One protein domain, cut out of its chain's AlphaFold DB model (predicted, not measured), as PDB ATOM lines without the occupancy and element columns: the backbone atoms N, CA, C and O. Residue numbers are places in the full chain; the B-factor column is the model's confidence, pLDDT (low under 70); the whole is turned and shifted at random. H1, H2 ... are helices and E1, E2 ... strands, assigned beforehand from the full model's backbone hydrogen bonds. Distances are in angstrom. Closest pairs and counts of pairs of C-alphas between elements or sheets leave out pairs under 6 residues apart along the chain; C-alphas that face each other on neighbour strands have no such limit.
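This is residues 3 to 95 of the 110 residues of an uncharacterized protein of Succiniclasticum ruminis (UniProt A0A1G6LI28). A small antiparallel sheet of three strands, E3, E4 and E5, has the helix H1 over one face, while a separate two-stranded hairpin, E1 and E2, stands apart from that sheet and comes near H1 with E2. The short helix H2 ends the printed part, close to the first residue of H1, and one long stretch without a named element, residues 42 to 57, links H1 to E3. The 93 printed residues hold five named strands and two named helices, in the order E1 E2 H1 E3 E4 E5 H2; the class is mixed, helices and strands, with 45 residues, under half, in named elements. The whole is compact, with a radius of gyration of the C-alphas of 13.2 A, and spans 37 by 25 by 23 A.

In the larger sheet E3 is residues 58 to 63, 16.9 A from first to last C-alpha, E4 is residues 66 to 73, 21.5 A, and E5 is residues 79 to 82, 10.3 A. C-alpha 66, where E4 begins, is at (210.731, 240.721, 367.991). H1 is residues 32 to 41, 14.3 A. E1, residues 3 to 8, 16.0 A, begins with C-alpha 3 at (205.386, 222.568, 369.274), and E2 is residues 20 to 26, 19.5 A. H2, residues 92 to 95, 5.2 A, ends with C-alpha 95 at (205.172, 235.545, 373.623).

E3, E4 and E5 form a meander, each strand the antiparallel neighbour of the one before, with E4 as the inner strand. E3 and E4 are a hairpin, with N 59 and O 71 at 2.7 A. E4 and E5 are a hairpin, with N 72 and O 80 at 2.9 A. H1 is on this sheet at a height of 9.6 A, over E4; on the local plane it stands at 31 degrees to E4, only just slantwise to the strands. The closest C-alphas of H1 and E5 are those of Leu 40 and Trp 79, 7.9 A. E1 and E2 are an antiparallel hairpin at 150 degrees, with N 6 and O 22 at 3.0 A. E2 and H1 are near each other, with 7 pairs of C-alphas within 10 A. E1 and E4 are apart, as are E2 and E3. H1 and H2 are close but not clearly touching, the closest C-alphas being those of Leu 32 and Leu 92, 5.9 A. In H1 every O i to N i+4 pair is within hydrogen-bond range; H2 is too short for such a pair.

The C-alphas farthest apart are those of Met 13 and Asp 29, 37.7 A. The printed part has no cut; its long links are E1 to E2 and H1 to E3. The mean pLDDT of the printed part is 71.1, with residues 3 to 23, 42 to 54 and 64 under 70.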
ATOM      1  N   LEU A   3     204.584 222.982 370.417       61.38
ATOM      2  CA  LEU A   3     205.386 222.568 369.274       61.38
ATOM      3  C   LEU A   3     206.043 223.804 368.662       61.38
ATOM      4  O   LEU A   3     205.348 224.692 368.165       61.38
ATOM      5  N   ILE A   4     207.369 223.871 368.705       60.19
ATOM      6  CA  ILE A   4     208.115 225.045 368.249       60.19
ATOM      7  C   ILE A   4     208.800 224.720 366.927       60.19
ATOM      8  O   ILE A   4     209.794 223.999 366.918       60.19
ATOM      9  N   GLU A   5     208.275 225.255 365.820       59.72
ATOM     10  CA  GLU A   5     208.922 225.183 364.503       59.72
ATOM     11  C   GLU A   5     209.961 226.296 364.352       59.72
ATOM     12  O   GLU A   5     209.684 227.462 364.645       59.72
ATOM     13  N   PHE A   6     211.159 225.940 363.893       61.72
ATOM     14  CA  PHE A   6     212.286 226.862 363.863       61.72
ATOM     15  C   PHE A   6     213.160 226.601 362.614       61.72
ATOM     16  O   PHE A   6     213.358 225.456 362.211       61.72
ATOM     17  N   HIS A   7     213.624 227.666 361.952       58.19
ATOM     18  CA  HIS A   7     214.343 227.620 360.669       58.19
ATOM     19  C   HIS A   7     215.841 227.877 360.848       58.19
ATOM     20  O   HIS A   7     216.230 229.023 361.009       58.19
ATOM     21  N   ARG A   8     216.715 226.877 360.749       62.12
ATOM     22  CA  ARG A   8     218.165 227.122 360.854       62.12
ATOM     23  C   ARG A   8     218.740 227.679 359.546       62.12
ATOM     24  O   ARG A   8     218.543 227.086 358.487       62.12
ATOM     25  N   VAL A   9     219.493 228.778 359.649       55.44
ATOM     26  CA  VAL A   9     220.306 229.346 358.559       55.44
ATOM     27  C   VAL A   9     221.730 229.574 359.080       55.44
ATOM     28  O   VAL A   9     221.995 230.550 359.774       55.44
ATOM     29  N   SER A  10     222.640 228.644 358.783       55.09
ATOM     30  CA  SER A  10     224.077 228.771 359.056       55.09
ATOM     31  C   SER A  10     224.786 229.418 357.865       55.09
ATOM     32  O   SER A  10     224.506 229.063 356.723       55.09
ATOM     33  N   VAL A  11     225.713 230.347 358.126       49.78
ATOM     34  CA  VAL A  11     226.526 231.032 357.096       49.78
ATOM     35  C   VAL A  11     228.007 230.634 357.120       49.78
ATOM     36  O   VAL A  11     228.788 231.105 356.295       49.78
ATOM     37  N   CYS A  12     228.425 229.760 358.041       45.31
ATOM     38  CA  CYS A  12     229.792 229.242 358.041       45.31
ATOM     39  C   CYS A  12     229.940 228.153 356.972       45.31
ATOM     40  O   CYS A  12     229.364 227.070 357.075       45.31
ATOM     41  N   MET A  13     230.721 228.484 355.939       40.88
ATOM     42  CA  MET A  13     231.005 227.636 354.784       40.88
ATOM     43  C   MET A  13     231.654 226.317 355.217       40.88
ATOM     44  O   MET A  13     232.802 226.297 355.656       40.88
ATOM     45  N   GLY A  14     230.901 225.226 355.091       43.41
ATOM     46  CA  GLY A  14     231.362 223.864 355.370       43.41
ATOM     47  C   GLY A  14     230.274 222.932 355.900       43.41
ATOM     48  O   GLY A  14     230.412 221.724 355.750       43.41
ATOM     49  N   ASP A  15     229.189 223.482 356.455       45.75
ATOM     50  CA  ASP A  15     228.199 222.713 357.223       45.75
ATOM     51  C   ASP A  15     226.742 223.024 356.813       45.75
ATOM     52  O   ASP A  15     225.829 223.093 357.641       45.75
ATOM     53  N   ASP A  16     226.506 223.173 355.502       46.97
ATOM     54  CA  ASP A  16     225.170 223.311 354.878       46.97
ATOM     55  C   ASP A  16     224.224 222.125 355.177       46.97
ATOM     56  O   ASP A  16     223.041 222.157 354.845       46.97
ATOM     57  N   VAL A  17     224.734 221.077 355.830       44.81
ATOM     58  CA  VAL A  17     224.076 219.791 356.102       44.81
ATOM     59  C   VAL A  17     222.866 219.919 357.046       44.81
ATOM     60  O   VAL A  17     222.087 218.980 357.184       44.81
ATOM     61  N   TRP A  18     222.652 221.081 357.670       52.47
ATOM     62  CA  TRP A  18     221.645 221.250 358.726       52.47
ATOM     63  C   TRP A  18     220.855 222.567 358.641       52.47
ATOM     64  O   TRP A  18     220.307 223.038 359.637       52.47
ATOM     65  N   ASN A  19     220.786 223.191 357.464       55.78
ATOM     66  CA  ASN A  19     219.772 224.219 357.215       55.78
ATOM     67  C   ASN A  19     218.414 223.525 357.034       55.78
ATOM     68  O   ASN A  19     218.285 222.609 356.224       55.78
ATOM     69  N   GLY A  20     217.393 223.928 357.789       58.03
ATOM     70  CA  GLY A  20     216.129 223.194 357.772       58.03
ATOM     71  C   GLY A  20     215.106 223.662 358.793       58.03
ATOM     72  O   GLY A  20     215.362 224.564 359.592       58.03
ATOM     73  N   LYS A  21     213.930 223.035 358.725       64.62
ATOM     74  CA  LYS A  21     212.860 223.183 359.708       64.62
ATOM     75  C   LYS A  21     213.044 222.137 360.793       64.62
ATOM     76  O   LYS A  21     213.135 220.948 360.495       64.62
ATOM     77  N   TYR A  22     213.062 222.593 362.029       66.38
ATOM     78  CA  TYR A  22     213.195 221.753 363.205       66.38
ATOM     79  C   TYR A  22     212.020 221.977 364.130       66.38
ATOM     80  O   TYR A  22     211.332 222.997 364.046       66.38
ATOM     81  N   THR A  23     211.810 221.012 365.013       67.69
ATOM     82  CA  THR A  23     210.699 221.023 365.943       67.69
ATOM     83  C   THR A  23     211.197 220.722 367.348       67.69
ATOM     84  O   THR A  23     211.959 219.777 367.525       67.69
ATOM     85  N   ILE A  24     210.790 221.536 368.324       73.69
ATOM     86  CA  ILE A  24     211.033 221.292 369.752       73.69
ATOM     87  C   ILE A  24     209.683 221.093 370.432       73.69
ATOM     88  O   ILE A  24     208.802 221.950 370.326       73.69
ATOM     89  N   GLU A  25     209.535 219.972 371.129       74.38
ATOM     90  CA  GLU A  25     208.385 219.700 371.990       74.38
ATOM     91  C   GLU A  25     208.680 220.147 373.427       74.38
ATOM     92  O   GLU A  25     209.698 219.770 374.015       74.38
ATOM     93  N   MET A  26     207.789 220.966 373.992       75.75
ATOM     94  CA  MET A  26     207.903 221.487 375.358       75.75
ATOM     95  C   MET A  26     206.563 221.417 376.120       75.75
ATOM     96  O   MET A  26     205.493 221.372 375.500       75.75
ATOM     97  N   PRO A  27     206.590 221.415 377.466       80.88
ATOM     98  CA  PRO A  27     205.399 221.623 378.296       80.88
ATOM     99  C   PRO A  27     204.674 222.947 377.986       80.88
ATOM    100  O   PRO A  27     205.279 223.885 377.477       80.88
ATOM    101  N   ASP A  28     203.373 223.042 378.284       77.31
ATOM    102  CA  ASP A  28     202.573 224.258 378.006       77.31
ATOM    103  C   ASP A  28     202.904 225.446 378.911       77.31
ATOM    104  O   ASP A  28     202.613 226.599 378.584       77.31
ATOM    105  N   ASP A  29     203.482 225.154 380.065       81.88
ATOM    106  CA  ASP A  29     203.985 226.102 381.047       81.88
ATOM    107  C   ASP A  29     205.468 226.434 380.844       81.88
ATOM    108  O   ASP A  29     206.031 227.170 381.651       81.88
ATOM    109  N   ALA A  30     206.076 225.958 379.751       84.94
ATOM    110  CA  ALA A  30     207.466 226.240 379.443       84.94
ATOM    111  C   ALA A  30     207.749 227.745 379.331       84.94
ATOM    112  O   ALA A  30     206.947 228.539 378.820       84.94
ATOM    113  N   THR A  31     208.944 228.107 379.771       88.62
ATOM    114  CA  THR A  31     209.454 229.473 379.865       88.62
ATOM    115  C   THR A  31     210.492 229.772 378.782       88.62
ATOM    116  O   THR A  31     211.055 228.871 378.150       88.62
ATOM    117  N   LEU A  32     210.784 231.059 378.573       84.94
ATOM    118  CA  LEU A  32     211.865 231.490 377.681       84.94
ATOM    119  C   LEU A  32     213.222 230.889 378.089       84.94
ATOM    120  O   LEU A  32     213.984 230.456 377.229       84.94
ATOM    121  N   GLY A  33     213.516 230.817 379.386       86.25
ATOM    122  CA  GLY A  33     214.756 230.248 379.912       86.25
ATOM    123  C   GLY A  33     214.918 228.769 379.568       86.25
ATOM    124  O   GLY A  33     215.991 228.358 379.130       86.25
ATOM    125  N   GLU A  34     213.851 227.980 379.691       85.69
ATOM    126  CA  GLU A  34     213.870 226.558 379.322       85.69
ATOM    127  C   GLU A  34     214.079 226.357 377.818       85.69
ATOM    128  O   GLU A  34     214.821 225.461 377.412       85.69
ATOM    129  N   LEU A  35     213.485 227.215 376.982       82.12
ATOM    130  CA  LEU A  35     213.723 227.193 375.538       82.12
ATOM    131  C   LEU A  35     215.193 227.488 375.217       82.12
ATOM    132  O   LEU A  35     215.824 226.745 374.465       82.12
ATOM    133  N   LEU A  36     215.748 228.552 375.799       82.19
ATOM    134  CA  LEU A  36     217.142 228.947 375.583       82.19
ATOM    135  C   LEU A  36     218.121 227.866 376.053       82.19
ATOM    136  O   LEU A  36     219.108 227.595 375.371       82.19
ATOM    137  N   TYR A  37     217.810 227.199 377.165       81.94
ATOM    138  CA  TYR A  37     218.584 226.066 377.659       81.94
ATOM    139  C   TYR A  37     218.611 224.903 376.652       81.94
ATOM    140  O   TYR A  37     219.686 224.391 376.339       81.94
ATOM    141  N   ILE A  38     217.459 224.515 376.089       78.81
ATOM    142  CA  ILE A  38     217.391 223.457 375.060       78.81
ATOM    143  C   ILE A  38     218.166 223.860 373.802       78.81
ATOM    144  O   ILE A  38     218.868 223.031 373.219       78.81
ATOM    145  N   ILE A  39     218.063 225.125 373.389       76.06
ATOM    146  CA  ILE A  39     218.799 225.657 372.237       76.06
ATOM    147  C   ILE A  39     220.317 225.536 372.450       76.06
ATOM    148  O   ILE A  39     221.027 225.129 371.528       76.06
ATOM    149  N   LEU A  40     220.805 225.843 373.655       74.06
ATOM    150  CA  LEU A  40     222.231 225.851 373.990       74.06
ATOM    151  C   LEU A  40     222.835 224.482 374.269       74.06
ATOM    152  O   LEU A  40     223.980 224.246 373.895       74.06
ATOM    153  N   HIS A  41     222.110 223.595 374.941       72.44
ATOM    154  CA  HIS A  41     222.682 222.348 375.456       72.44
ATOM    155  C   HIS A  41     222.137 221.100 374.760       72.44
ATOM    156  O   HIS A  41     222.658 220.002 374.965       72.44
ATOM    157  N   GLY A  42     221.091 221.247 373.943       65.50
ATOM    158  CA  GLY A  42     220.255 220.115 373.560       65.50
ATOM    159  C   GLY A  42     219.494 219.559 374.773       65.50
ATOM    160  O   GLY A  42     219.799 219.845 375.930       65.50
ATOM    161  N   GLY A  43     218.447 218.772 374.532       60.62
ATOM    162  CA  GLY A  43     217.645 218.212 375.623       60.62
ATOM    163  C   GLY A  43     216.282 217.689 375.183       60.62
ATOM    164  O   GLY A  43     215.809 217.998 374.090       60.62
ATOM    165  N   ASN A  44     215.648 216.879 376.038       52.56
ATOM    166  CA  ASN A  44     214.315 216.286 375.825       52.56
ATOM    167  C   ASN A  44     214.162 215.450 374.536       52.56
ATOM    168  O   ASN A  44     213.086 215.396 373.957       52.56
ATOM    169  N   GLY A  45     215.234 214.804 374.065       52.59
ATOM    170  CA  GLY A  45     215.212 214.041 372.808       52.59
ATOM    171  C   GLY A  45     215.284 214.902 371.538       52.59
ATOM    172  O   GLY A  45     215.245 214.355 370.440       52.59
ATOM    173  N   ASN A  46     215.440 216.225 371.674       54.84
ATOM    174  CA  ASN A  46     215.601 217.142 370.548       54.84
ATOM    175  C   ASN A  46     217.068 217.214 370.095       54.84
ATOM    176  O   ASN A  46     217.989 217.247 370.916       54.84
ATOM    177  N   ILE A  47     217.276 217.265 368.777       58.31
ATOM    178  CA  ILE A  47     218.590 217.483 368.155       58.31
ATOM    179  C   ILE A  47     219.096 218.871 368.555       58.31
ATOM    180  O   ILE A  47     218.327 219.830 368.533       58.31
ATOM    181  N   TRP A  48     220.383 218.966 368.899       59.88
ATOM    182  CA  TRP A  48     221.039 220.208 369.305       59.88
ATOM    183  C   TRP A  48     220.840 221.310 368.240       59.88
ATOM    184  O   TRP A  48     221.360 221.172 367.127       59.88
ATOM    185  N   PRO A  49     220.057 222.371 368.532       61.66
ATOM    186  CA  PRO A  49     219.658 223.353 367.520       61.66
ATOM    187  C   PRO A  49     220.818 224.187 366.984       61.66
ATOM    188  O   PRO A  49     220.872 224.485 365.787       61.66
ATOM    189  N   ILE A  50     221.742 224.556 367.873       62.84
ATOM    190  CA  ILE A  50     222.936 225.317 367.531       62.84
ATOM    191  C   ILE A  50     224.091 224.319 367.388       62.84
ATOM    192  O   ILE A  50     224.466 223.684 368.373       62.84
ATOM    193  N   PRO A  51     224.656 224.135 366.180       57.41
ATOM    194  CA  PRO A  51     225.877 223.354 366.035       57.41
ATOM    195  C   PRO A  51     226.967 224.048 366.855       57.41
ATOM    196  O   PRO A  51     226.982 225.275 366.927       57.41
ATOM    197  N   TYR A  52     227.895 223.299 367.447       57.97
ATOM    198  CA  TYR A  52     229.069 223.920 368.052       57.97
ATOM    199  C   TYR A  52     229.727 224.860 367.035       57.97
ATOM    200  O   TYR A  52     230.224 224.433 365.993       57.97
ATOM    201  N   THR A  53     229.693 226.152 367.333       61.06
ATOM    202  CA  THR A  53     230.340 227.177 366.533       61.06
ATOM    203  C   THR A  53     231.543 227.681 367.301       61.06
ATOM    204  O   THR A  53     231.444 227.909 368.503       61.06
ATOM    205  N   GLY A  54     232.679 227.835 366.621       62.69
ATOM    206  CA  GLY A  54     233.904 228.339 367.238       62.69
ATOM    207  C   GLY A  54     233.725 229.718 367.884       62.69
ATOM    208  O   GLY A  54     232.659 230.335 367.804       62.69
ATOM    209  N   ALA A  55     234.786 230.205 368.520       71.88
ATOM    210  CA  ALA A  55     234.824 231.531 369.130       71.88
ATOM    211  C   ALA A  55     234.257 232.631 368.206       71.88
ATOM    212  O   ALA A  55     234.452 232.586 366.987       71.88
ATOM    213  N   ASN A  56     233.605 233.639 368.793       70.50
ATOM    214  CA  ASN A  56     233.001 234.799 368.116       70.50
ATOM    215  C   ASN A  56     231.777 234.524 367.226       70.50
ATOM    216  O   ASN A  56     231.508 235.251 366.262       70.50
ATOM    217  N   SER A  57     230.998 233.501 367.551       73.19
ATOM    218  CA  SER A  57     229.769 233.184 366.822       73.19
ATOM    219  C   SER A  57     228.572 233.890 367.431       73.19
ATOM    220  O   SER A  57     228.525 234.100 368.633       73.19
ATOM    221  N   ASN A  58     227.598 234.277 366.609       76.25
ATOM    222  CA  ASN A  58     226.433 235.039 367.055       76.25
ATOM    223  C   ASN A  58     225.157 234.477 366.427       76.25
ATOM    224  O   ASN A  58     225.105 234.247 365.219       76.25
ATOM    225  N   TRP A  59     224.126 234.335 367.248       75.31
ATOM    226  CA  TRP A  59     222.834 233.747 366.931       75.31
ATOM    227  C   TRP A  59     221.718 234.617 367.510       75.31
ATOM    228  O   TRP A  59     221.823 235.119 368.627       75.31
ATOM    229  N   TRP A  60     220.633 234.783 366.759       77.19
ATOM    230  CA  TRP A  60     219.466 235.545 367.199       77.19
ATOM    231  C   TRP A  60     218.237 234.656 367.244       77.19
ATOM    232  O   TRP A  60     217.904 233.964 366.281       77.19
ATOM    233  N   VAL A  61     217.539 234.728 368.367       75.56
ATOM    234  CA  VAL A  61     216.290 234.029 368.621       75.56
ATOM    235  C   VAL A  61     215.188 235.065 368.367       75.56
ATOM    236  O   VAL A  61     214.997 235.955 369.192       75.56
ATOM    237  N   GLN A  62     214.454 234.992 367.238       73.44
ATOM    238  CA  GLN A  62     213.395 235.971 366.870       73.44
ATOM    239  C   GLN A  62     211.961 235.418 366.737       73.44
ATOM    240  O   GLN A  62     211.690 234.530 365.931       73.44
ATOM    241  N   SER A  63     211.012 236.037 367.433       72.12
ATOM    242  CA  SER A  63     209.577 235.752 367.329       72.12
ATOM    243  C   SER A  63     208.829 236.843 366.547       72.12
ATOM    244  O   SER A  63     209.400 237.853 366.134       72.12
ATOM    245  N   ASN A  64     207.516 236.688 366.398       69.06
ATOM    246  CA  ASN A  64     206.614 237.700 365.843       69.06
ATOM    247  C   ASN A  64     206.523 238.990 366.668       69.06
ATOM    248  O   ASN A  64     206.054 239.993 366.134       69.06
ATOM    249  N   ILE A  65     206.933 238.974 367.939       73.12
ATOM    250  CA  ILE A  65     206.991 240.176 368.783       73.12
ATOM    251  C   ILE A  65     208.390 240.812 368.815       73.12
ATOM    252  O   ILE A  65     208.571 241.868 369.418       73.12
ATOM    253  N   GLY A  66     209.368 240.208 368.127       75.44
ATOM    254  CA  GLY A  66     210.731 240.721 367.991       75.44
ATOM    255  C   GLY A  66     211.808 239.722 368.411       75.44
ATOM    256  O   GLY A  66     211.549 238.535 368.632       75.44
ATOM    257  N   ASN A  67     213.043 240.218 368.509       78.50
ATOM    258  CA  ASN A  67     214.196 239.451 368.983       78.50
ATOM    259  C   ASN A  67     214.002 239.128 370.462       78.50
ATOM    260  O   ASN A  67     213.982 240.053 371.261       78.50
ATOM    261  N   LEU A  68     213.860 237.850 370.811       80.44
ATOM    262  CA  LEU A  68     213.675 237.407 372.191       80.44
ATOM    263  C   LEU A  68     214.990 237.298 372.956       80.44
ATOM    264  O   LEU A  68     214.997 237.586 374.149       80.44
ATOM    265  N   ALA A  69     216.065 236.879 372.286       83.94
ATOM    266  CA  ALA A  69     217.404 236.815 372.862       83.94
ATOM    267  C   ALA A  69     218.481 236.772 371.770       83.94
ATOM    268  O   ALA A  69     218.247 236.308 370.646       83.94
ATOM    269  N   LYS A  70     219.684 237.195 372.139       84.12
ATOM    270  CA  LYS A  70     220.927 236.976 371.405       84.12
ATOM    271  C   LYS A  70     221.735 235.904 372.131       84.12
ATOM    272  O   LYS A  70     221.914 235.980 373.338       84.12
ATOM    273  N   ILE A  71     222.243 234.930 371.391       81.62
ATOM    274  CA  ILE A  71     223.133 233.880 371.888       81.62
ATOM    275  C   ILE A  71     224.468 234.031 371.164       81.62
ATOM    276  O   ILE A  71     224.487 234.112 369.937       81.62
ATOM    277  N   TYR A  72     225.588 234.077 371.875       82.06
ATOM    278  CA  TYR A  72     226.894 234.212 371.231       82.06
ATOM    279  C   TYR A  72     227.992 233.448 371.965       82.06
ATOM    280  O   TYR A  72     227.850 233.147 373.146       82.06
ATOM    281  N   THR A  73     229.073 233.130 371.256       82.62
ATOM    282  CA  THR A  73     230.323 232.666 371.860       82.62
ATOM    283  C   THR A  73     231.327 233.805 371.917       82.62
ATOM    284  O   THR A  73     231.464 234.569 370.956       82.62
ATOM    285  N   ASP A  74     232.034 233.936 373.034       84.00
ATOM    286  CA  ASP A  74     233.135 234.893 373.155       84.00
ATOM    287  C   ASP A  74     234.426 234.385 372.481       84.00
ATOM    288  O   ASP A  74     234.410 233.444 371.681       84.00
ATOM    289  N   ASN A  75     235.553 235.044 372.769       83.25
ATOM    290  CA  ASN A  75     236.864 234.675 372.230       83.25
ATOM    291  C   ASN A  75     237.378 233.319 372.737       83.25
ATOM    292  O   ASN A  75     238.187 232.700 372.046       83.25
ATOM    293  N   ASP A  76     236.910 232.868 373.900       84.31
ATOM    294  CA  ASP A  76     237.290 231.595 374.517       84.31
ATOM    295  C   ASP A  76     236.332 230.460 374.109       84.31
ATOM    296  O   ASP A  76     236.597 229.282 374.358       84.31
ATOM    297  N   GLY A  77     235.249 230.799 373.403       77.19
ATOM    298  CA  GLY A  77     234.222 229.857 372.975       77.19
ATOM    299  C   GLY A  77     233.160 229.602 374.043       77.19
ATOM    300  O   GLY A  77     232.352 228.686 373.871       77.19
ATOM    301  N   GLU A  78     233.137 230.387 375.126       83.44
ATOM    302  CA  GLU A  78     232.097 230.284 376.147       83.44
ATOM    303  C   GLU A  78     230.784 230.867 375.627       83.44
ATOM    304  O   GLU A  78     230.771 231.899 374.957       83.44
ATOM    305  N   TRP A  79     229.673 230.186 375.920       82.69
ATOM    306  CA  TRP A  79     228.338 230.613 375.511       82.69
ATOM    307  C   TRP A  79     227.784 231.683 376.444       82.69
ATOM    308  O   TRP A  79     227.756 231.516 377.661       82.69
ATOM    309  N   HIS A  80     227.229 232.724 375.840       84.88
ATOM    310  CA  HIS A  80     226.588 233.844 376.510       84.88
ATOM    311  C   HIS A  80     225.202 234.089 375.923       84.88
ATOM    312  O   HIS A  80     224.958 233.845 374.735       84.88
ATOM    313  N   ILE A  81     224.298 234.604 376.756       84.44
ATOM    314  CA  ILE A  81     222.966 235.047 376.342       84.44
ATOM    315  C   ILE A  81     222.788 236.511 376.748       84.44
ATOM    316  O   ILE A  81     223.019 236.880 377.897       84.44
ATOM    317  N   GLU A  82     222.349 237.333 375.803       84.19
ATOM    318  CA  GLU A  82     222.137 238.774 375.941       84.19
ATOM    319  C   GLU A  82     220.813 239.203 375.287       84.19
ATOM    320  O   GLU A  82     220.115 238.399 374.663       84.19
ATOM    321  N   ASP A  83     220.484 240.494 375.403       76.12
ATOM    322  CA  ASP A  83     219.385 241.152 374.683       76.12
ATOM    323  C   ASP A  83     218.020 240.470 374.874       76.12
ATOM    324  O   ASP A  83     217.247 240.290 373.930       76.12
ATOM    325  N   TYR A  84     217.720 240.092 376.119       78.06
ATOM    326  CA  TYR A  84     216.426 239.537 376.494       78.06
ATOM    327  C   TYR A  84     215.307 240.551 376.246       78.06
ATOM    328  O   TYR A  84     215.278 241.623 376.854       78.06
ATOM    329  N   TYR A  85     214.340 240.186 375.405       75.88
ATOM    330  CA  TYR A  85     213.121 240.984 375.232       75.88
ATOM    331  C   TYR A  85     212.297 241.065 376.521       75.88
ATOM    332  O   TYR A  85     211.639 242.066 376.795       75.88
ATOM    333  N   CYS A  86     212.303 239.980 377.292       78.19
ATOM    334  CA  CYS A  86     211.495 239.799 378.489       78.19
ATOM    335  C   CYS A  86     212.205 238.880 379.487       78.19
ATOM    336  O   CYS A  86     213.235 238.282 379.177       78.19
ATOM    337  N   ASP A  87     211.643 238.771 380.690       83.50
ATOM    338  CA  ASP A  87     212.181 237.917 381.745       83.50
ATOM    339  C   ASP A  87     212.282 236.452 381.280       83.50
ATOM    340  O   ASP A  87     211.384 235.948 380.600       83.50
ATOM    341  N   ALA A  88     213.352 235.750 381.663       83.44
ATOM    342  CA  ALA A  88     213.553 234.344 381.312       83.44
ATOM    343  C   ALA A  88     212.432 233.426 381.842       83.44
ATOM    344  O   ALA A  88     212.193 232.372 381.265       83.44
ATOM    345  N   GLN A  89     211.718 233.829 382.894       86.25
ATOM    346  CA  GLN A  89     210.559 233.124 383.447       86.25
ATOM    347  C   GLN A  89     209.255 233.418 382.693       86.25
ATOM    348  O   GLN A  89     208.209 232.875 383.045       86.25
ATOM    349  N   THR A  90     209.282 234.268 381.662       86.50
ATOM    350  CA  THR A  90     208.084 234.576 380.875       86.50
ATOM    351  C   THR A  90     207.584 233.310 380.169       86.50
ATOM    352  O   THR A  90     208.364 232.683 379.440       86.50
ATOM    353  N   PRO A  91     206.304 232.925 380.342       85.75
ATOM    354  CA  PRO A  91     205.737 231.771 379.657       85.75
ATOM    355  C   PRO A  91     205.746 231.950 378.137       85.75
ATOM    356  O   PRO A  91     205.314 232.978 377.612       85.75
ATOM    357  N   LEU A  92     206.161 230.917 377.401       80.19
ATOM    358  CA  LEU A  92     206.265 230.962 375.936       80.19
ATOM    359  C   LEU A  92     204.922 231.251 375.247       80.19
ATOM    360  O   LEU A  92     204.884 231.906 374.204       80.19
ATOM    361  N   LYS A  93     203.812 230.802 375.842       77.31
ATOM    362  CA  LYS A  93     202.447 231.059 375.353       77.31
ATOM    363  C   LYS A  93     202.090 232.553 375.303       77.31
ATOM    364  O   LYS A  93     201.300 232.952 374.451       77.31
ATOM    365  N   ASP A  94     202.696 233.368 376.169       76.38
ATOM    366  CA  ASP A  94     202.434 234.808 376.256       76.38
ATOM    367  C   ASP A  94     203.250 235.593 375.210       76.38
ATOM    368  O   ASP A  94     202.933 236.738 374.893       76.38
ATOM    369  N   LEU A  95     204.268 234.956 374.616       74.69
ATOM    370  CA  LEU A  95     205.172 235.545 373.623       74.69
ATOM    371  C   LEU A  95     204.681 235.368 372.175       74.69
ATOM    372  O   LEU A  95     205.335 235.819 371.239       74.69
TER     373      LEU A  95